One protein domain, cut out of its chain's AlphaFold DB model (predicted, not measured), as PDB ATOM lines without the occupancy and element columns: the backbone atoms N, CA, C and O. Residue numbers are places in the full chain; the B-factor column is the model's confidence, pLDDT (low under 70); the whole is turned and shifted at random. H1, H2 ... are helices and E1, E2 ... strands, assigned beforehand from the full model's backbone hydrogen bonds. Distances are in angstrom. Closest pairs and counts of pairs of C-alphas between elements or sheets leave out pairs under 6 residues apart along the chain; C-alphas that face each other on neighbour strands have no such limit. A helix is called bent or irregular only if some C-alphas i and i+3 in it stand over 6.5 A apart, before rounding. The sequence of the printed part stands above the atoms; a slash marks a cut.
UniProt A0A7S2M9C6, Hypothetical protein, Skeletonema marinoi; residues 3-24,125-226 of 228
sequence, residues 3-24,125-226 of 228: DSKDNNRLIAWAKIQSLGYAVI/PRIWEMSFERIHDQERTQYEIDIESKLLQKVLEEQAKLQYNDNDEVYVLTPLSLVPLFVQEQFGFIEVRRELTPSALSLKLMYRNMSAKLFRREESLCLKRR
ATOM      1  N   ASP A   3      80.975 100.758 100.564       64.50
ATOM      2  CA  ASP A   3      81.845 100.105 101.528       64.50
ATOM      3  C   ASP A   3      81.097  98.990 102.258       64.50
ATOM      4  O   ASP A   3      80.151  99.241 103.004       64.50
ATOM      5  N   SER A   4      81.557  97.751 102.098       64.31
ATOM      6  CA  SER A   4      81.018  96.613 102.842       64.31
ATOM      7  C   SER A   4      81.397  96.622 104.329       64.31
ATOM      8  O   SER A   4      80.829  95.847 105.093       64.31
ATOM      9  N   LYS A   5      82.387  97.431 104.744       65.25
ATOM     10  CA  LYS A   5      82.846  97.509 106.142       65.25
ATOM     11  C   LYS A   5      82.069  98.549 106.950       65.25
ATOM     12  O   LYS A   5      81.627  98.233 108.050       65.25
ATOM     13  N   ASP A   6      81.825  99.725 106.373       61.25
ATOM     14  CA  ASP A   6      81.058 100.812 106.990       61.25
ATOM     15  C   ASP A   6      79.616 100.878 106.460       61.25
ATOM     16  O   ASP A   6      79.205 101.836 105.803       61.25
ATOM     17  N   ASN A   7      78.818  99.853 106.772       64.69
ATOM     18  CA  ASN A   7      77.354  99.897 106.666       64.69
ATOM     19  C   ASN A   7      76.806 100.312 105.273       64.69
ATOM     20  O   ASN A   7      75.821 101.046 105.191       64.69
ATOM     21  N   ASN A   8      77.446  99.865 104.182       67.88
ATOM     22  CA  ASN A   8      77.105 100.197 102.790       67.88
ATOM     23  C   ASN A   8      77.153 101.699 102.457       67.88
ATOM     24  O   ASN A   8      76.375 102.216 101.650       67.88
ATOM     25  N   ARG A   9      78.095 102.433 103.051       74.44
ATOM     26  CA  ARG A   9      78.338 103.836 102.702       74.44
ATOM     27  C   ARG A   9      78.804 103.968 101.249       74.44
ATOM     28  O   ARG A   9      79.749 103.306 100.827       74.44
ATOM     29  N   LEU A  10      78.164 104.845 100.475       75.25
ATOM     30  CA  LEU A  10      78.530 105.107  99.080       75.25
ATOM     31  C   LEU A  10      79.821 105.950  99.020       75.25
ATOM     32  O   LEU A  10      79.829 107.102  99.445       75.25
ATOM     33  N   ILE A  11      80.907 105.376  98.494       80.50
ATOM     34  CA  ILE A  11      82.230 106.028  98.417       80.50
ATOM     35  C   ILE A  11      82.353 106.859  97.133       80.50
ATOM     36  O   ILE A  11      82.724 108.035  97.151       80.50
ATOM     37  N   ALA A  12      82.019 106.239  96.004       83.56
ATOM     38  CA  ALA A  12      82.134 106.838  94.680       83.56
ATOM     39  C   ALA A  12      81.100 106.240  93.729       83.56
ATOM     40  O   ALA A  12      80.667 105.090  93.890       83.56
ATOM     41  N   TRP A  13      80.738 106.995  92.699       87.06
ATOM     42  CA  TRP A  13      79.923 106.500  91.601       87.06
ATOM     43  C   TRP A  13      80.544 106.881  90.261       87.06
ATOM     44  O   TRP A  13      81.243 107.883  90.116       87.06
ATOM     45  N   ALA A  14      80.301 106.028  89.275       89.06
ATOM     46  CA  ALA A  14      80.795 106.203  87.928       89.06
ATOM     47  C   ALA A  14      79.701 105.783  86.953       89.06
ATOM     48  O   ALA A  14      78.993 104.801  87.181       89.06
ATOM     49  N   LYS A  15      79.549 106.546  85.877       90.44
ATOM     50  CA  LYS A  15      78.593 106.291  84.805       90.44
ATOM     51  C   LYS A  15      79.294 106.525  83.483       90.44
ATOM     52  O   LYS A  15      80.023 107.502  83.344       90.44
ATOM     53  N   ILE A  16      79.011 105.682  82.504       90.56
ATOM     54  CA  ILE A  16      79.366 105.955  81.120       90.56
ATOM     55  C   ILE A  16      78.107 106.100  80.275       90.56
ATOM     56  O   ILE A  16      77.115 105.404  80.493       90.56
ATOM     57  N   GLN A  17      78.122 107.049  79.347       89.62
ATOM     58  CA  GLN A  17      77.026 107.287  78.419       89.62
ATOM     59  C   GLN A  17      77.564 107.634  77.035       89.62
ATOM     60  O   GLN A  17      78.571 108.327  76.905       89.62
ATOM     61  N   SER A  18      76.884 107.155  75.997       86.75
ATOM     62  CA  SER A  18      77.154 107.580  74.624       86.75
ATOM     63  C   SER A  18      76.633 109.003  74.450       86.75
ATOM     64  O   SER A  18      75.464 109.263  74.727       86.75
ATOM     65  N   LEU A  19      77.488 109.916  73.994       83.62
ATOM     66  CA  LEU A  19      77.074 111.260  73.592       83.62
ATOM     67  C   LEU A  19      76.506 111.287  72.174       83.62
ATOM     68  O   LEU A  19      75.752 112.195  71.845       83.62
ATOM     69  N   GLY A  20      76.868 110.298  71.359       81.50
ATOM     70  CA  GLY A  20      76.470 110.213  69.963       81.50
ATOM     71  C   GLY A  20      77.631 109.777  69.082       81.50
ATOM     72  O   GLY A  20      78.603 109.175  69.550       81.50
ATOM     73  N   TYR A  21      77.518 110.099  67.801       77.06
ATOM     74  CA  TYR A  21      78.522 109.778  66.795       77.06
ATOM     75  C   TYR A  21      79.376 111.008  66.508       77.06
ATOM     76  O   TYR A  21      78.871 112.134  66.478       77.06
ATOM     77  N   ALA A  22      80.675 110.798  66.309       71.44
ATOM     78  CA  ALA A  22      81.529 111.832  65.753       71.44
ATOM     79  C   ALA A  22      81.174 112.014  64.273       71.44
ATOM     80  O   ALA A  22      81.116 111.036  63.523       71.44
ATOM     81  N   VAL A  23      80.961 113.265  63.859       66.44
ATOM     82  CA  VAL A  23      80.864 113.602  62.437       66.44
ATOM     83  C   VAL A  23      82.199 113.258  61.784       66.44
ATOM     84  O   VAL A  23      83.251 113.757  62.193       66.44
ATOM     85  N   ILE A  24      82.155 112.375  60.790       58.81
ATOM     86  CA  ILE A  24      83.243 112.240  59.830       58.81
ATOM     87  C   ILE A  24      82.963 113.353  58.822       58.81
ATOM     88  O   ILE A  24      81.900 113.310  58.211       58.81
ATOM     89  N   PRO A 125      82.595 106.251  64.362       80.81
ATOM     90  CA  PRO A 125      83.162 106.360  65.699       80.81
ATOM     91  C   PRO A 125      82.164 107.011  66.657       80.81
ATOM     92  O   PRO A 125      81.614 108.077  66.368       80.81
ATOM     93  N   ARG A 126      81.942 106.390  67.816       84.31
ATOM     94  CA  ARG A 126      81.120 106.950  68.891       84.31
ATOM     95  C   ARG A 126      81.967 107.715  69.886       84.31
ATOM     96  O   ARG A 126      83.107 107.360  70.182       84.31
ATOM     97  N   ILE A 127      81.366 108.757  70.442       88.19
ATOM     98  CA  ILE A 127      81.949 109.528  71.532       88.19
ATOM     99  C   ILE A 127      81.248 109.106  72.818       88.19
ATOM    100  O   ILE A 127      80.039 109.278  72.974       88.19
ATOM    101  N   TRP A 128      82.024 108.585  73.758       90.88
ATOM    102  CA  TRP A 128      81.569 108.181  75.077       90.88
ATOM    103  C   TRP A 128      82.006 109.213  76.116       90.88
ATOM    104  O   TRP A 128      83.167 109.616  76.163       90.88
ATOM    105  N   GLU A 129      81.077 109.626  76.972       92.19
ATOM    106  CA  GLU A 129      81.357 110.436  78.154       92.19
ATOM    107  C   GLU A 129      81.290 109.557  79.394       92.19
ATOM    108  O   GLU A 129      80.264 108.945  79.702       92.19
ATOM    109  N   MET A 130      82.379 109.551  80.147       92.25
ATOM    110  CA  MET A 130      82.438 109.006  81.484       92.25
ATOM    111  C   MET A 130      82.281 110.133  82.503       92.25
ATOM    112  O   MET A 130      82.972 111.152  82.467       92.25
ATOM    113  N   SER A 131      81.356 109.932  83.430       89.06
ATOM    114  CA  SER A 131      81.190 110.725  84.639       89.06
ATOM    115  C   SER A 131      81.706 109.910  85.811       89.06
ATOM    116  O   SER A 131      81.306 108.762  85.985       89.06
ATOM    117  N   PHE A 132      82.585 110.501  86.606       88.81
ATOM    118  CA  PHE A 132      83.103 109.904  87.826       88.81
ATOM    119  C   PHE A 132      83.036 110.960  88.920       88.81
ATOM    120  O   PHE A 132      83.501 112.084  88.720       88.81
ATOM    121  N   GLU A 133      82.436 110.612  90.049       83.50
ATOM    122  CA  GLU A 133      82.314 111.512  91.185       83.50
ATOM    123  C   GLU A 133      82.557 110.758  92.492       83.50
ATOM    124  O   GLU A 133      82.110 109.624  92.705       83.50
ATOM    125  N   ARG A 134      83.291 111.437  93.368       81.00
ATOM    126  CA  ARG A 134      83.580 111.024  94.734       81.00
ATOM    127  C   ARG A 134      82.592 111.697  95.672       81.00
ATOM    128  O   ARG A 134      82.289 112.873  95.506       81.00
ATOM    129  N   ILE A 135      82.126 110.958  96.673       75.75
ATOM    130  CA  ILE A 135      81.146 111.468  97.639       75.75
ATOM    131  C   ILE A 135      81.808 111.904  98.953       75.75
ATOM    132  O   ILE A 135      81.267 112.758  99.652       75.75
ATOM    133  N   HIS A 136      82.994 111.378  99.284       67.38
ATOM    134  CA  HIS A 136      83.706 111.722 100.517       67.38
ATOM    135  C   HIS A 136      85.110 112.273 100.288       67.38
ATOM    136  O   HIS A 136      85.955 111.598  99.723       67.38
ATOM    137  N   ASP A 137      85.344 113.493 100.773       57.50
ATOM    138  CA  ASP A 137      86.564 114.280 100.538       57.50
ATOM    139  C   ASP A 137      87.597 114.242 101.679       57.50
ATOM    140  O   ASP A 137      88.651 114.868 101.571       57.50
ATOM    141  N   GLN A 138      87.327 113.546 102.786       57.34
ATOM    142  CA  GLN A 138      88.245 113.526 103.929       57.34
ATOM    143  C   GLN A 138      89.231 112.362 103.816       57.34
ATOM    144  O   GLN A 138      88.808 111.243 103.565       57.34
ATOM    145  N   GLU A 139      90.522 112.690 103.958       62.22
ATOM    146  CA  GLU A 139      91.713 111.822 103.955       62.22
ATOM    147  C   GLU A 139      91.549 110.462 103.265       62.22
ATOM    148  O   GLU A 139      91.102 109.489 103.866       62.22
ATOM    149  N   ARG A 140      92.009 110.390 102.006       67.12
ATOM    150  CA  ARG A 140      92.040 109.147 101.227       67.12
ATOM    151  C   ARG A 140      92.735 108.046 102.012       67.12
ATOM    152  O   ARG A 140      93.957 108.065 102.181       67.12
ATOM    153  N   THR A 141      91.978 107.028 102.378       74.19
ATOM    154  CA  THR A 141      92.575 105.759 102.770       74.19
ATOM    155  C   THR A 141      93.031 105.010 101.516       74.19
ATOM    156  O   THR A 141      92.422 105.116 100.449       74.19
ATOM    157  N   GLN A 142      94.099 104.212 101.618       77.69
ATOM    158  CA  GLN A 142      94.547 103.351 100.510       77.69
ATOM    159  C   GLN A 142      93.405 102.453  99.992       77.69
ATOM    160  O   GLN A 142      93.286 102.199  98.798       77.69
ATOM    161  N   TYR A 143      92.528 102.026 100.900       78.25
ATOM    162  CA  TYR A 143      91.363 101.205 100.599       78.25
ATOM    163  C   TYR A 143      90.346 101.903  99.679       78.25
ATOM    164  O   TYR A 143      89.840 101.281  98.746       78.25
ATOM    165  N   GLU A 144      90.072 103.193  99.884       79.25
ATOM    166  CA  GLU A 144      89.171 103.952  99.009       79.25
ATOM    167  C   GLU A 144      89.758 104.119  97.606       79.25
ATOM    168  O   GLU A 144      89.033 103.971  96.623       79.25
ATOM    169  N   ILE A 145      91.074 104.337  97.495       81.75
ATOM    170  CA  ILE A 145      91.771 104.409  96.200       81.75
ATOM    171  C   ILE A 145      91.617 103.089  95.432       81.75
ATOM    172  O   ILE A 145      91.352 103.098  94.225       81.75
ATOM    173  N   ASP A 146      91.728 101.952  96.118       84.50
ATOM    174  CA  ASP A 146      91.546 100.636  95.503       84.50
ATOM    175  C   ASP A 146      90.099 100.429  95.023       84.50
ATOM    176  O   ASP A 146      89.871  99.842  93.961       84.50
ATOM    177  N   ILE A 147      89.108 100.917  95.776       84.50
ATOM    178  CA  ILE A 147      87.690 100.858  95.386       84.50
ATOM    179  C   ILE A 147      87.424 101.731  94.160       84.50
ATOM    180  O   ILE A 147      86.770 101.274  93.220       84.50
ATOM    181  N   GLU A 148      87.936 102.960  94.146       87.06
ATOM    182  CA  GLU A 148      87.819 103.882  93.014       87.06
ATOM    183  C   GLU A 148      88.454 103.299  91.748       87.06
ATOM    184  O   GLU A 148      87.830 103.300  90.685       87.06
ATOM    185  N   SER A 149      89.652 102.726  91.880       87.81
ATOM    186  CA  SER A 149      90.375 102.086  90.777       87.81
ATOM    187  C   SER A 149      89.602 100.887  90.221       87.81
ATOM    188  O   SER A 149      89.418 100.773  89.010       87.81
ATOM    189  N   LYS A 150      89.065 100.023  91.094       89.38
ATOM    190  CA  LYS A 150      88.227  98.880  90.686       89.38
ATOM    191  C   LYS A 150      86.920  99.319  90.030       89.38
ATOM    192  O   LYS A 150      86.457  98.666  89.096       89.38
ATOM    193  N   LEU A 151      86.305 100.397  90.516       90.06
ATOM    194  CA  LEU A 151      85.092 100.952  89.918       90.06
ATOM    195  C   LEU A 151      85.378 101.468  88.507       90.06
ATOM    196  O   LEU A 151      84.636 101.142  87.581       90.06
ATOM    197  N   LEU A 152      86.459 102.230  88.344       90.56
ATOM    198  CA  LEU A 152      86.890 102.739  87.048       90.56
ATOM    199  C   LEU A 152      87.184 101.592  86.075       90.56
ATOM    200  O   LEU A 152      86.675 101.597  84.957       90.56
ATOM    201  N   GLN A 153      87.922 100.574  86.526       91.31
ATOM    202  CA  GLN A 153      88.204  99.381  85.734       91.31
ATOM    203  C   GLN A 153      86.914  98.707  85.246       91.31
ATOM    204  O   GLN A 153      86.760  98.490  84.048       91.31
ATOM    205  N   LYS A 154      85.950  98.455  86.141       91.12
ATOM    206  CA  LYS A 154      84.668  97.837  85.765       91.12
ATOM    207  C   LYS A 154      83.891  98.659  84.741       91.12
ATOM    208  O   LYS A 154      83.332  98.095  83.810       91.12
ATOM    209  N   VAL A 155      83.846  99.984  84.889       91.38
ATOM    210  CA  VAL A 155      83.143 100.847  83.923       91.38
ATOM    211  C   VAL A 155      83.808 100.802  82.549       91.38
ATOM    212  O   VAL A 155      83.113 100.772  81.536       91.38
ATOM    213  N   LEU A 156      85.141 100.761  82.500       90.38
ATOM    214  CA  LEU A 156      85.881 100.642  81.245       90.38
ATOM    215  C   LEU A 156      85.743  99.251  80.611       90.38
ATOM    216  O   LEU A 156      85.685  99.156  79.389       90.38
ATOM    217  N   GLU A 157      85.649  98.189  81.411       90.50
ATOM    218  CA  GLU A 157      85.348  96.833  80.933       90.50
ATOM    219  C   GLU A 157      83.935  96.748  80.340       90.50
ATOM    220  O   GLU A 157      83.749  96.186  79.263       90.50
ATOM    221  N   GLU A 158      82.937  97.347  80.996       89.19
ATOM    222  CA  GLU A 158      81.577  97.435  80.452       89.19
ATOM    223  C   GLU A 158      81.530  98.278  79.171       89.19
ATOM    224  O   GLU A 158      80.879  97.894  78.201       89.19
ATOM    225  N   GLN A 159      82.279  99.383  79.110       88.69
ATOM    226  CA  GLN A 159      82.414 100.165  77.882       88.69
ATOM    227  C   GLN A 159      83.037  99.348  76.751       88.69
ATOM    228  O   GLN A 159      82.547  99.419  75.628       88.69
ATOM    229  N   ALA A 160      84.079  98.564  77.035       87.62
ATOM    230  CA  ALA A 160      84.742  97.734  76.035       87.62
ATOM    231  C   ALA A 160      83.796  96.667  75.454       87.62
ATOM    232  O   ALA A 160      83.845  96.395  74.260       87.62
ATOM    233  N   LYS A 161      82.872  96.115  76.255       87.88
ATOM    234  CA  LYS A 161      81.822  95.199  75.758       87.88
ATOM    235  C   LYS A 161      80.816  95.889  74.833       87.88
ATOM    236  O   LYS A 161      80.236  95.244  73.965       87.88
ATOM    237  N   LEU A 162      80.578  97.181  75.052       82.56
ATOM    238  CA  LEU A 162      79.674  98.016  74.256       82.56
ATOM    239  C   LEU A 162      80.366  98.675  73.058       82.56
ATOM    240  O   LEU A 162      79.703  99.359  72.275       82.56
ATOM    241  N   GLN A 163      81.679  98.507  72.932       78.31
ATOM    242  CA  GLN A 163      82.463  99.085  71.861       78.31
ATOM    243  C   GLN A 163      82.223  98.292  70.579       78.31
ATOM    244  O   GLN A 163      82.626  97.140  70.449       78.31
ATOM    245  N   TYR A 164      81.536  98.924  69.631       71.25
ATOM    246  CA  TYR A 164      81.262  98.330  68.319       71.25
ATOM    247  C   TYR A 164      82.346  98.665  67.294       71.25
ATOM    248  O   TYR A 164      82.434  97.993  66.270       71.25
ATOM    249  N   ASN A 165      83.139  99.705  67.561       76.19
ATOM    250  CA  ASN A 165      84.136 100.239  66.648       76.19
ATOM    251  C   ASN A 165      85.438 100.529  67.398       76.19
ATOM    252  O   ASN A 165      85.445 101.196  68.438       76.19
ATOM    253  N   ASP A 166      86.561 100.098  66.831       76.69
ATOM    254  CA  ASP A 166      87.905 100.386  67.347       76.69
ATOM    255  C   ASP A 166      88.204 101.893  67.374       76.69
ATOM    256  O   ASP A 166      89.106 102.359  68.074       76.69
ATOM    257  N   ASN A 167      87.428 102.674  66.615       81.38
ATOM    258  CA  ASN A 167      87.543 104.118  66.568       81.38
ATOM    259  C   ASN A 167      86.743 104.881  67.626       81.38
ATOM    260  O   ASN A 167      86.863 106.107  67.667       81.38
ATOM    261  N   ASP A 168      85.986 104.195  68.484       84.75
ATOM    262  CA  ASP A 168      85.275 104.829  69.590       84.75
ATOM    263  C   ASP A 168      86.238 105.566  70.532       84.75
ATOM    264  O   ASP A 168      87.350 105.122  70.831       84.75
ATOM    265  N   GLU A 169      85.805 106.729  71.008       88.94
ATOM    266  CA  GLU A 169      86.609 107.606  71.851       88.94
ATOM    267  C   GLU A 169      85.935 107.796  73.209       88.94
ATOM    268  O   GLU A 169      84.766 108.172  73.284       88.94
ATOM    269  N   VAL A 170      86.684 107.578  74.293       91.69
ATOM    270  CA  VAL A 170      86.193 107.764  75.665       91.69
ATOM    271  C   VAL A 170      86.797 109.027  76.259       91.69
ATOM    272  O   VAL A 170      88.019 109.154  76.356       91.69
ATOM    273  N   TYR A 171      85.931 109.935  76.691       93.00
ATOM    274  CA  TYR A 171      86.286 111.180  77.356       93.00
ATOM    275  C   TYR A 171      85.778 111.189  78.794       93.00
ATOM    276  O   TYR A 171      84.713 110.652  79.091       93.00
ATOM    277  N   VAL A 172      86.507 111.852  79.686       93.75
ATOM    278  CA  VAL A 172      86.082 112.106  81.066       93.75
ATOM    279  C   VAL A 172      86.279 113.576  81.404       93.75
ATOM    280  O   VAL A 172      87.299 114.175  81.061       93.75
ATOM    281  N   LEU A 173      85.287 114.162  82.073       91.94
ATOM    282  CA  LEU A 173      85.396 115.481  82.689       91.94
ATOM    283  C   LEU A 173      85.631 115.277  84.183       91.94
ATOM    284  O   LEU A 173      84.720 114.840  84.891       91.94
ATOM    285  N   THR A 174      86.835 115.584  84.656       90.56
ATOM    286  CA  THR A 174      87.271 115.239  86.013       90.56
ATOM    287  C   THR A 174      87.918 116.428  86.732       90.56
ATOM    288  O   THR A 174      88.617 117.203  86.075       90.56
ATOM    289  N   PRO A 175      87.698 116.617  88.048       89.12
ATOM    290  CA  PRO A 175      88.448 117.575  88.860       89.12
ATOM    291  C   PRO A 175      89.957 117.295  88.853       89.12
ATOM    292  O   PRO A 175      90.378 116.141  88.722       89.12
ATOM    293  N   LEU A 176      90.772 118.338  89.033       87.81
ATOM    294  CA  LEU A 176      92.240 118.236  89.047       87.81
ATOM    295  C   LEU A 176      92.763 117.188  90.054       87.81
ATOM    296  O   LEU A 176      93.652 116.405  89.719       87.81
ATOM    297  N   SER A 177      92.162 117.082  91.238       86.62
ATOM    298  CA  SER A 177      92.522 116.124  92.294       86.62
ATOM    299  C   SER A 177      92.350 114.650  91.903       86.62
ATOM    300  O   SER A 177      92.961 113.757  92.506       86.62
ATOM    301  N   LEU A 178      91.523 114.369  90.895       87.31
ATOM    302  CA  LEU A 178      91.270 113.022  90.386       87.31
ATOM    303  C   LEU A 178      92.109 112.689  89.147       87.31
ATOM    304  O   LEU A 178      92.206 111.518  88.792       87.31
ATOM    305  N   VAL A 179      92.759 113.668  88.511       89.31
ATOM    306  CA  VAL A 179      93.604 113.443  87.323       89.31
ATOM    307  C   VAL A 179      94.668 112.357  87.545       89.31
ATOM    308  O   VAL A 179      94.779 111.485  86.680       89.31
ATOM    309  N   PRO A 180      95.387 112.301  88.689       89.06
ATOM    310  CA  PRO A 180      96.387 111.261  88.917       89.06
ATOM    311  C   PRO A 180      95.827 109.839  88.904       89.06
ATOM    312  O   PRO A 180      96.580 108.924  88.604       89.06
ATOM    313  N   LEU A 181      94.538 109.639  89.216       87.25
ATOM    314  CA  LEU A 181      93.888 108.329  89.127       87.25
ATOM    315  C   LEU A 181      93.717 107.910  87.662       87.25
ATOM    316  O   LEU A 181      94.025 106.781  87.311       87.25
ATOM    317  N   PHE A 182      93.270 108.824  86.797       88.88
ATOM    318  CA  PHE A 182      92.993 108.537  85.385       88.88
ATOM    319  C   PHE A 182      94.254 108.397  84.527       88.88
ATOM    320  O   PHE A 182      94.275 107.595  83.594       88.88
ATOM    321  N   VAL A 183      95.300 109.170  84.830       88.94
ATOM    322  CA  VAL A 183      96.556 109.187  84.058       88.94
ATOM    323  C   VAL A 183      97.458 107.983  84.382       88.94
ATOM    324  O   VAL A 183      98.476 107.781  83.726       88.94
ATOM    325  N   GLN A 184      97.084 107.135  85.349       84.31
ATOM    326  CA  GLN A 184      97.794 105.878  85.601       84.31
ATOM    327  C   GLN A 184      97.884 105.035  84.323       84.31
ATOM    328  O   GLN A 184      96.915 104.930  83.563       84.31
ATOM    329  N   GLU A 185      99.032 104.381  84.123       76.25
ATOM    330  CA  GLU A 185      99.312 103.578  82.923       76.25
ATOM    331  C   GLU A 185      98.221 102.538  82.635       76.25
ATOM    332  O   GLU A 185      97.877 102.305  81.477       76.25
ATOM    333  N   GLN A 186      97.614 101.978  83.686       83.56
ATOM    334  CA  GLN A 186      96.547 100.983  83.572       83.56
ATOM    335  C   GLN A 186      95.261 101.506  82.909       83.56
ATOM    336  O   GLN A 186      94.548 100.730  82.276       83.56
ATOM    337  N   PHE A 187      94.960 102.805  83.017       87.75
ATOM    338  CA  PHE A 187      93.750 103.398  82.430       87.75
ATOM    339  C   PHE A 187      94.040 104.205  81.163       87.75
ATOM    340  O   PHE A 187      93.158 104.343  80.312       87.75
ATOM    341  N   GLY A 188      95.269 104.708  81.012       87.88
ATOM    342  CA  GLY A 188      95.764 105.288  79.766       87.88
ATOM    343  C   GLY A 188      95.105 106.608  79.363       87.88
ATOM    344  O   GLY A 188      95.076 106.921  78.175       87.88
ATOM    345  N   PHE A 189      94.547 107.390  80.291       92.56
ATOM    346  CA  PHE A 189      93.994 108.701  79.941       92.56
ATOM    347  C   PHE A 189      95.090 109.749  79.749       92.56
ATOM    348  O   PHE A 189      96.066 109.804  80.491       92.56
ATOM    349  N   ILE A 190      94.887 110.616  78.760       91.50
ATOM    350  CA  ILE A 190      95.741 111.758  78.449       91.50
ATOM    351  C   ILE A 190      94.929 113.048  78.494       91.50
ATOM    352  O   ILE A 190      93.746 113.065  78.147       91.50
ATOM    353  N   GLU A 191      95.563 114.137  78.916       89.62
ATOM    354  CA  GLU A 191      94.946 115.459  78.880       89.62
ATOM    355  C   GLU A 191      94.716 115.907  77.434       89.62
ATOM    356  O   GLU A 191      95.588 115.774  76.571       89.62
ATOM    357  N   VAL A 192      93.525 116.446  77.170       87.00
ATOM    358  CA  VAL A 192      93.150 116.948  75.849       87.00
ATOM    359  C   VAL A 192      93.068 118.463  75.882       87.00
ATOM    360  O   VAL A 192      92.382 119.054  76.717       87.00
ATOM    361  N   ARG A 193      93.735 119.107  74.918       81.94
ATOM    362  CA  ARG A 193      93.602 120.551  74.706       81.94
ATOM    363  C   ARG A 193      92.148 120.894  74.389       81.94
ATOM    364  O   ARG A 193      91.480 120.174  73.652       81.94
ATOM    365  N   ARG A 194      91.667 122.034  74.889       74.25
ATOM    366  CA  ARG A 194      90.264 122.467  74.719       74.25
ATOM    367  C   ARG A 194      89.794 122.474  73.261       74.25
ATOM    368  O   ARG A 194      88.642 122.149  73.008       74.25
ATOM    369  N   GLU A 195      90.683 122.792  72.325       74.12
ATOM    370  CA  GLU A 195      90.413 122.829  70.877       74.12
ATOM    371  C   GLU A 195      90.052 121.455  70.294       74.12
ATOM    372  O   GLU A 195      89.245 121.362  69.375       74.12
ATOM    373  N   LEU A 196      90.601 120.383  70.871       78.31
ATOM    374  CA  LEU A 196      90.372 118.999  70.449       78.31
ATOM    375  C   LEU A 196      89.216 118.333  71.210       78.31
ATOM    376  O   LEU A 196      88.898 117.170  70.965       78.31
ATOM    377  N   THR A 197      88.601 119.043  72.158       81.44
ATOM    378  CA  THR A 197      87.468 118.523  72.928       81.44
ATOM    379  C   THR A 197      86.186 118.640  72.095       81.44
ATOM    380  O   THR A 197      85.907 119.729  71.583       81.44
ATOM    381  N   PRO A 198      85.367 117.576  71.986       83.69
ATOM    382  CA  PRO A 198      84.079 117.637  71.295       83.69
ATOM    383  C   PRO A 198      83.206 118.799  71.783       83.69
ATOM    384  O   PRO A 198      83.211 119.129  72.976       83.69
ATOM    385  N   SER A 199      82.431 119.414  70.884       82.38
ATOM    386  CA  SER A 199      81.654 120.629  71.186       82.38
ATOM    387  C   SER A 199      80.738 120.446  72.406       82.38
ATOM    388  O   SER A 199      80.798 121.246  73.347       82.38
ATOM    389  N   ALA A 200      80.006 119.330  72.461       81.69
ATOM    390  CA  ALA A 200      79.123 118.963  73.570       81.69
ATOM    391  C   ALA A 200      79.850 118.905  74.930       81.69
ATOM    392  O   ALA A 200      79.347 119.404  75.939       81.69
ATOM    393  N   LEU A 201      81.062 118.345  74.961       85.88
ATOM    394  CA  LEU A 201      81.876 118.245  76.177       85.88
ATOM    395  C   LEU A 201      82.513 119.579  76.553       85.88
ATOM    396  O   LEU A 201      82.597 119.915  77.732       85.88
ATOM    397  N   SER A 202      82.927 120.364  75.561       87.50
ATOM    398  CA  SER A 202      83.552 121.664  75.795       87.50
ATOM    399  C   SER A 202      82.595 122.656  76.471       87.50
ATOM    400  O   SER A 202      83.014 123.404  77.355       87.50
ATOM    401  N   LEU A 203      81.299 122.617  76.131       86.75
ATOM    402  CA  LEU A 203      80.273 123.446  76.768       86.75
ATOM    403  C   LEU A 203      80.026 123.008  78.218       86.75
ATOM    404  O   LEU A 203      80.005 123.849  79.120       86.75
ATOM    405  N   LYS A 204      79.934 121.694  78.470       88.19
ATOM    406  CA  LYS A 204      79.839 121.148  79.835       88.19
ATOM    407  C   LYS A 204      81.052 121.516  80.689       88.19
ATOM    408  O   LYS A 204      80.886 121.912  81.840       88.19
ATOM    409  N   LEU A 205      82.259 121.417  80.129       89.50
ATOM    410  CA  LEU A 205      83.504 121.801  80.793       89.50
ATOM    411  C   LEU A 205      83.508 123.294  81.147       89.50
ATOM    412  O   LEU A 205      83.846 123.658  82.271       89.50
ATOM    413  N   MET A 206      83.089 124.155  80.214       88.75
ATOM    414  CA  MET A 206      82.978 125.596  80.448       88.75
ATOM    415  C   MET A 206      81.998 125.905  81.585       88.75
ATOM    416  O   MET A 206      82.350 126.647  82.502       88.75
ATOM    417  N   TYR A 207      80.807 125.301  81.566       89.06
ATOM    418  CA  TYR A 207      79.812 125.473  82.626       89.06
ATOM    419  C   TYR A 207      80.330 124.980  83.983       89.06
ATOM    420  O   TYR A 207      80.244 125.703  84.976       89.06
ATOM    421  N   ARG A 208      80.936 123.783  84.026       87.44
ATOM    422  CA  ARG A 208      81.550 123.235  85.245       87.44
ATOM    423  C   ARG A 208      82.602 124.182  85.806       87.44
ATOM    424  O   ARG A 208      82.510 124.534  86.976       87.44
ATOM    425  N   ASN A 209      83.527 124.667  84.982       90.25
ATOM    426  CA  ASN A 209      84.598 125.554  85.439       90.25
ATOM    427  C   ASN A 209      84.080 126.937  85.858       90.25
ATOM    428  O   ASN A 209      84.575 127.508  86.826       90.25
ATOM    429  N   MET A 210      83.046 127.463  85.196       90.62
ATOM    430  CA  MET A 210      82.376 128.692  85.634       90.62
ATOM    431  C   MET A 210      81.714 128.505  87.006       90.62
ATOM    432  O   MET A 210      81.909 129.322  87.903       90.62
ATOM    433  N   SER A 211      80.986 127.400  87.197       88.56
ATOM    434  CA  SER A 211      80.369 127.075  88.487       88.56
ATOM    435  C   SER A 211      81.417 126.840  89.582       88.56
ATOM    436  O   SER A 211      81.251 127.310  90.704       88.56
ATOM    437  N   ALA A 212      82.540 126.200  89.249       88.50
ATOM    438  CA  ALA A 212      83.628 125.954  90.181       88.50
ATOM    439  C   ALA A 212      84.228 127.265  90.702       88.50
ATOM    440  O   ALA A 212      84.383 127.426  91.910       88.50
ATOM    441  N   LYS A 213      84.439 128.253  89.825       89.69
ATOM    442  CA  LYS A 213      84.887 129.597  90.220       89.69
ATOM    443  C   LYS A 213      83.898 130.304  91.145       89.69
ATOM    444  O   LYS A 213      84.319 130.911  92.126       89.69
ATOM    445  N   LEU A 214      82.597 130.197  90.869       90.69
ATOM    446  CA  LEU A 214      81.546 130.809  91.693       90.69
ATOM    447  C   LEU A 214      81.464 130.186  93.093       90.69
ATOM    448  O   LEU A 214      81.355 130.905  94.083       90.69
ATOM    449  N   PHE A 215      81.558 128.859  93.186       88.44
ATOM    450  CA  PHE A 215      81.428 128.120  94.445       88.44
ATOM    451  C   PHE A 215      82.767 127.795  95.120       88.44
ATOM    452  O   PHE A 215      82.786 127.020  96.074       88.44
ATOM    453  N   ARG A 216      83.880 128.368  94.634       83.81
ATOM    454  CA  ARG A 216      85.254 128.081  95.094       83.81
ATOM    455  C   ARG A 216      85.575 126.580  95.137       83.81
ATOM    456  O   ARG A 216      86.223 126.101  96.063       83.81
ATOM    457  N   ARG A 217      85.090 125.841  94.140       84.31
ATOM    458  CA  ARG A 217      85.407 124.426  93.923       84.31
ATOM    459  C   ARG A 217      86.590 124.292  92.971       84.31
ATOM    460  O   ARG A 217      86.995 125.249  92.314       84.31
ATOM    461  N   GLU A 218      87.120 123.082  92.895       86.38
ATOM    462  CA  GLU A 218      88.212 122.736  91.993       86.38
ATOM    463  C   GLU A 218      87.782 122.807  90.518       86.38
ATOM    464  O   GLU A 218      86.663 122.426  90.156       86.38
ATOM    465  N   GLU A 219      88.672 123.300  89.655       88.88
ATOM    466  CA  GLU A 219      88.445 123.290  88.211       88.88
ATOM    467  C   GLU A 219      88.497 121.856  87.659       88.88
ATOM    468  O   GLU A 219      89.208 120.983  88.161       88.88
ATOM    469  N   SER A 220      87.726 121.608  86.604       89.75
ATOM    470  CA  SER A 220      87.728 120.344  85.876       89.75
ATOM    471  C   SER A 220      88.616 120.423  84.633       89.75
ATOM    472  O   SER A 220      88.696 121.463  83.969       89.75
ATOM    473  N   LEU A 221      89.214 119.285  84.283       91.50
ATOM    474  CA  LEU A 221      89.899 119.031  83.020       91.50
ATOM    475  C   LEU A 221      89.163 117.967  82.205       91.50
ATOM    476  O   LEU A 221      88.404 117.154  82.739       91.50
ATOM    477  N   CYS A 222      89.400 117.982  80.894       91.69
ATOM    478  CA  CYS A 222      88.957 116.930  79.993       91.69
ATOM    479  C   CYS A 222      90.129 116.001  79.678       91.69
ATOM    480  O   CYS A 222      91.177 116.450  79.210       91.69
ATOM    481  N   LEU A 223      89.937 114.708  79.924       93.31
ATOM    482  CA  LEU A 223      90.889 113.671  79.547       93.31
ATOM    483  C   LEU A 223      90.260 112.753  78.498       93.31
ATOM    484  O   LEU A 223      89.052 112.516  78.518       93.31
ATOM    485  N   LYS A 224      91.090 112.199  77.615       92.31
ATOM    486  CA  LYS A 224      90.717 111.184  76.624       92.31
ATOM    487  C   LYS A 224      91.504 109.917  76.875       92.31
ATOM    488  O   LYS A 224      92.710 109.977  77.099       92.31
ATOM    489  N   ARG A 225      90.846 108.768  76.794       90.00
ATOM    490  CA  ARG A 225      91.518 107.472  76.863       90.00
ATOM    491  C   ARG A 225      92.369 107.266  75.609       90.00
ATOM    492  O   ARG A 225      91.859 107.323  74.488       90.00
ATOM    493  N   ARG A 226      93.670 107.042  75.788       82.88
ATOM    494  CA  ARG A 226      94.582 106.633  74.721       82.88
ATOM    495  C   ARG A 226      94.261 105.190  74.333       82.88
ATOM    496  O   ARG A 226      93.978 104.364  75.197       82.88
TER     497      ARG A 226
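AT A GLANCE: This is residues 3 to 24 and 125 to 226 of the 228 residues of the protein "Hypothetical protein" of Skeletonema marinoi (UniProt A0A7S2M9C6). A strongly twisted five-stranded sheet forms the middle layer of three layers, with the long helix H1 and the short H2 on one face and H3 on the other. H1 runs along the long E1 and E2 end of the sheet, while H2 packs at the E5 and E4 end. The printed part has 124 residues, in the order E1 E2 H1 E3 H2 E4 H3 E5. The sheet, order E1, E2, E3, E5, E4, is mixed, and the class is mixed helices and strands. The whole is compact, with a radius of gyration of the C-alphas of 15.1 A and spans of 48 by 38 by 23 A.

HOW THE PARTS SIT: In the sheet, E1, residues 12 to 22, is an edge strand antiparallel to E2, residues 126 to 134, with N 15 and O 131 at 2.8 A. E2 is parallel to E3, residues 169 to 175, with N 130 and O 171 at 2.8 A. E3 is antiparallel to E5, residues 220 to 225, with N 172 and O 223 at 2.9 A. E5 is antiparallel to the other edge strand, E4, residues 189 to 191, with N 190 and O 224 at 2.8 A. H1, residues 142 to 161, lies over E2 at a height over the sheet of 8.6 A and runs along the strands; its closest C-alphas to E1 are those of Glu 148 and Ala 12, 6.6 A. E2, H1, E3 form a strand-helix-strand unit, two parallel neighbour strands with a helix between, its crossover right-handed. H2, residues 176 to 182, is on the sheet, and the closest C-alphas of H2 and E5 are those of Leu 176 and Ser 220, 5.9 A. E3, H2, E4 form a split unit, with E5 between its strands, also right-handed. H3, residues 199 to 214, is on the opposite face to H1, over E3 at a height of 9.2 A; the closest C-alphas of H3 and E5 are those of Asn 209 and Ser 220, 6.1 A. Every O i to N i+4 pair is within hydrogen-bond range in H1 and H3; in H2 0 of 3 are, beside 3 of 4 O i to N i+3 pairs.

IN THESE COORDINATES: E1 begins at C-alpha 12 (82.134, 106.838, 94.680) and is 29.4 A long; E2 is 26.3 A, H1 29.0 A, H3 22.9 A and E3 19.8 A. H2 is irregular, C-alphas 177 and 180 being 7.1 A apart. E5 ends at C-alpha 225 (91.518, 107.472, 76.863).

THE WHOLE: The two C-alphas farthest apart are those of Asn 7 and Ile 24, 48.8 A. Residues 25 to 124 are not printed, and C-alphas 24 and 125 are 8.3 A apart across the cut. Of the links that are printed whole, none is long. The mean pLDDT of the printed part is 83.6, with residues 3 to 8, 23 to 24 and 136 to 140 under 70.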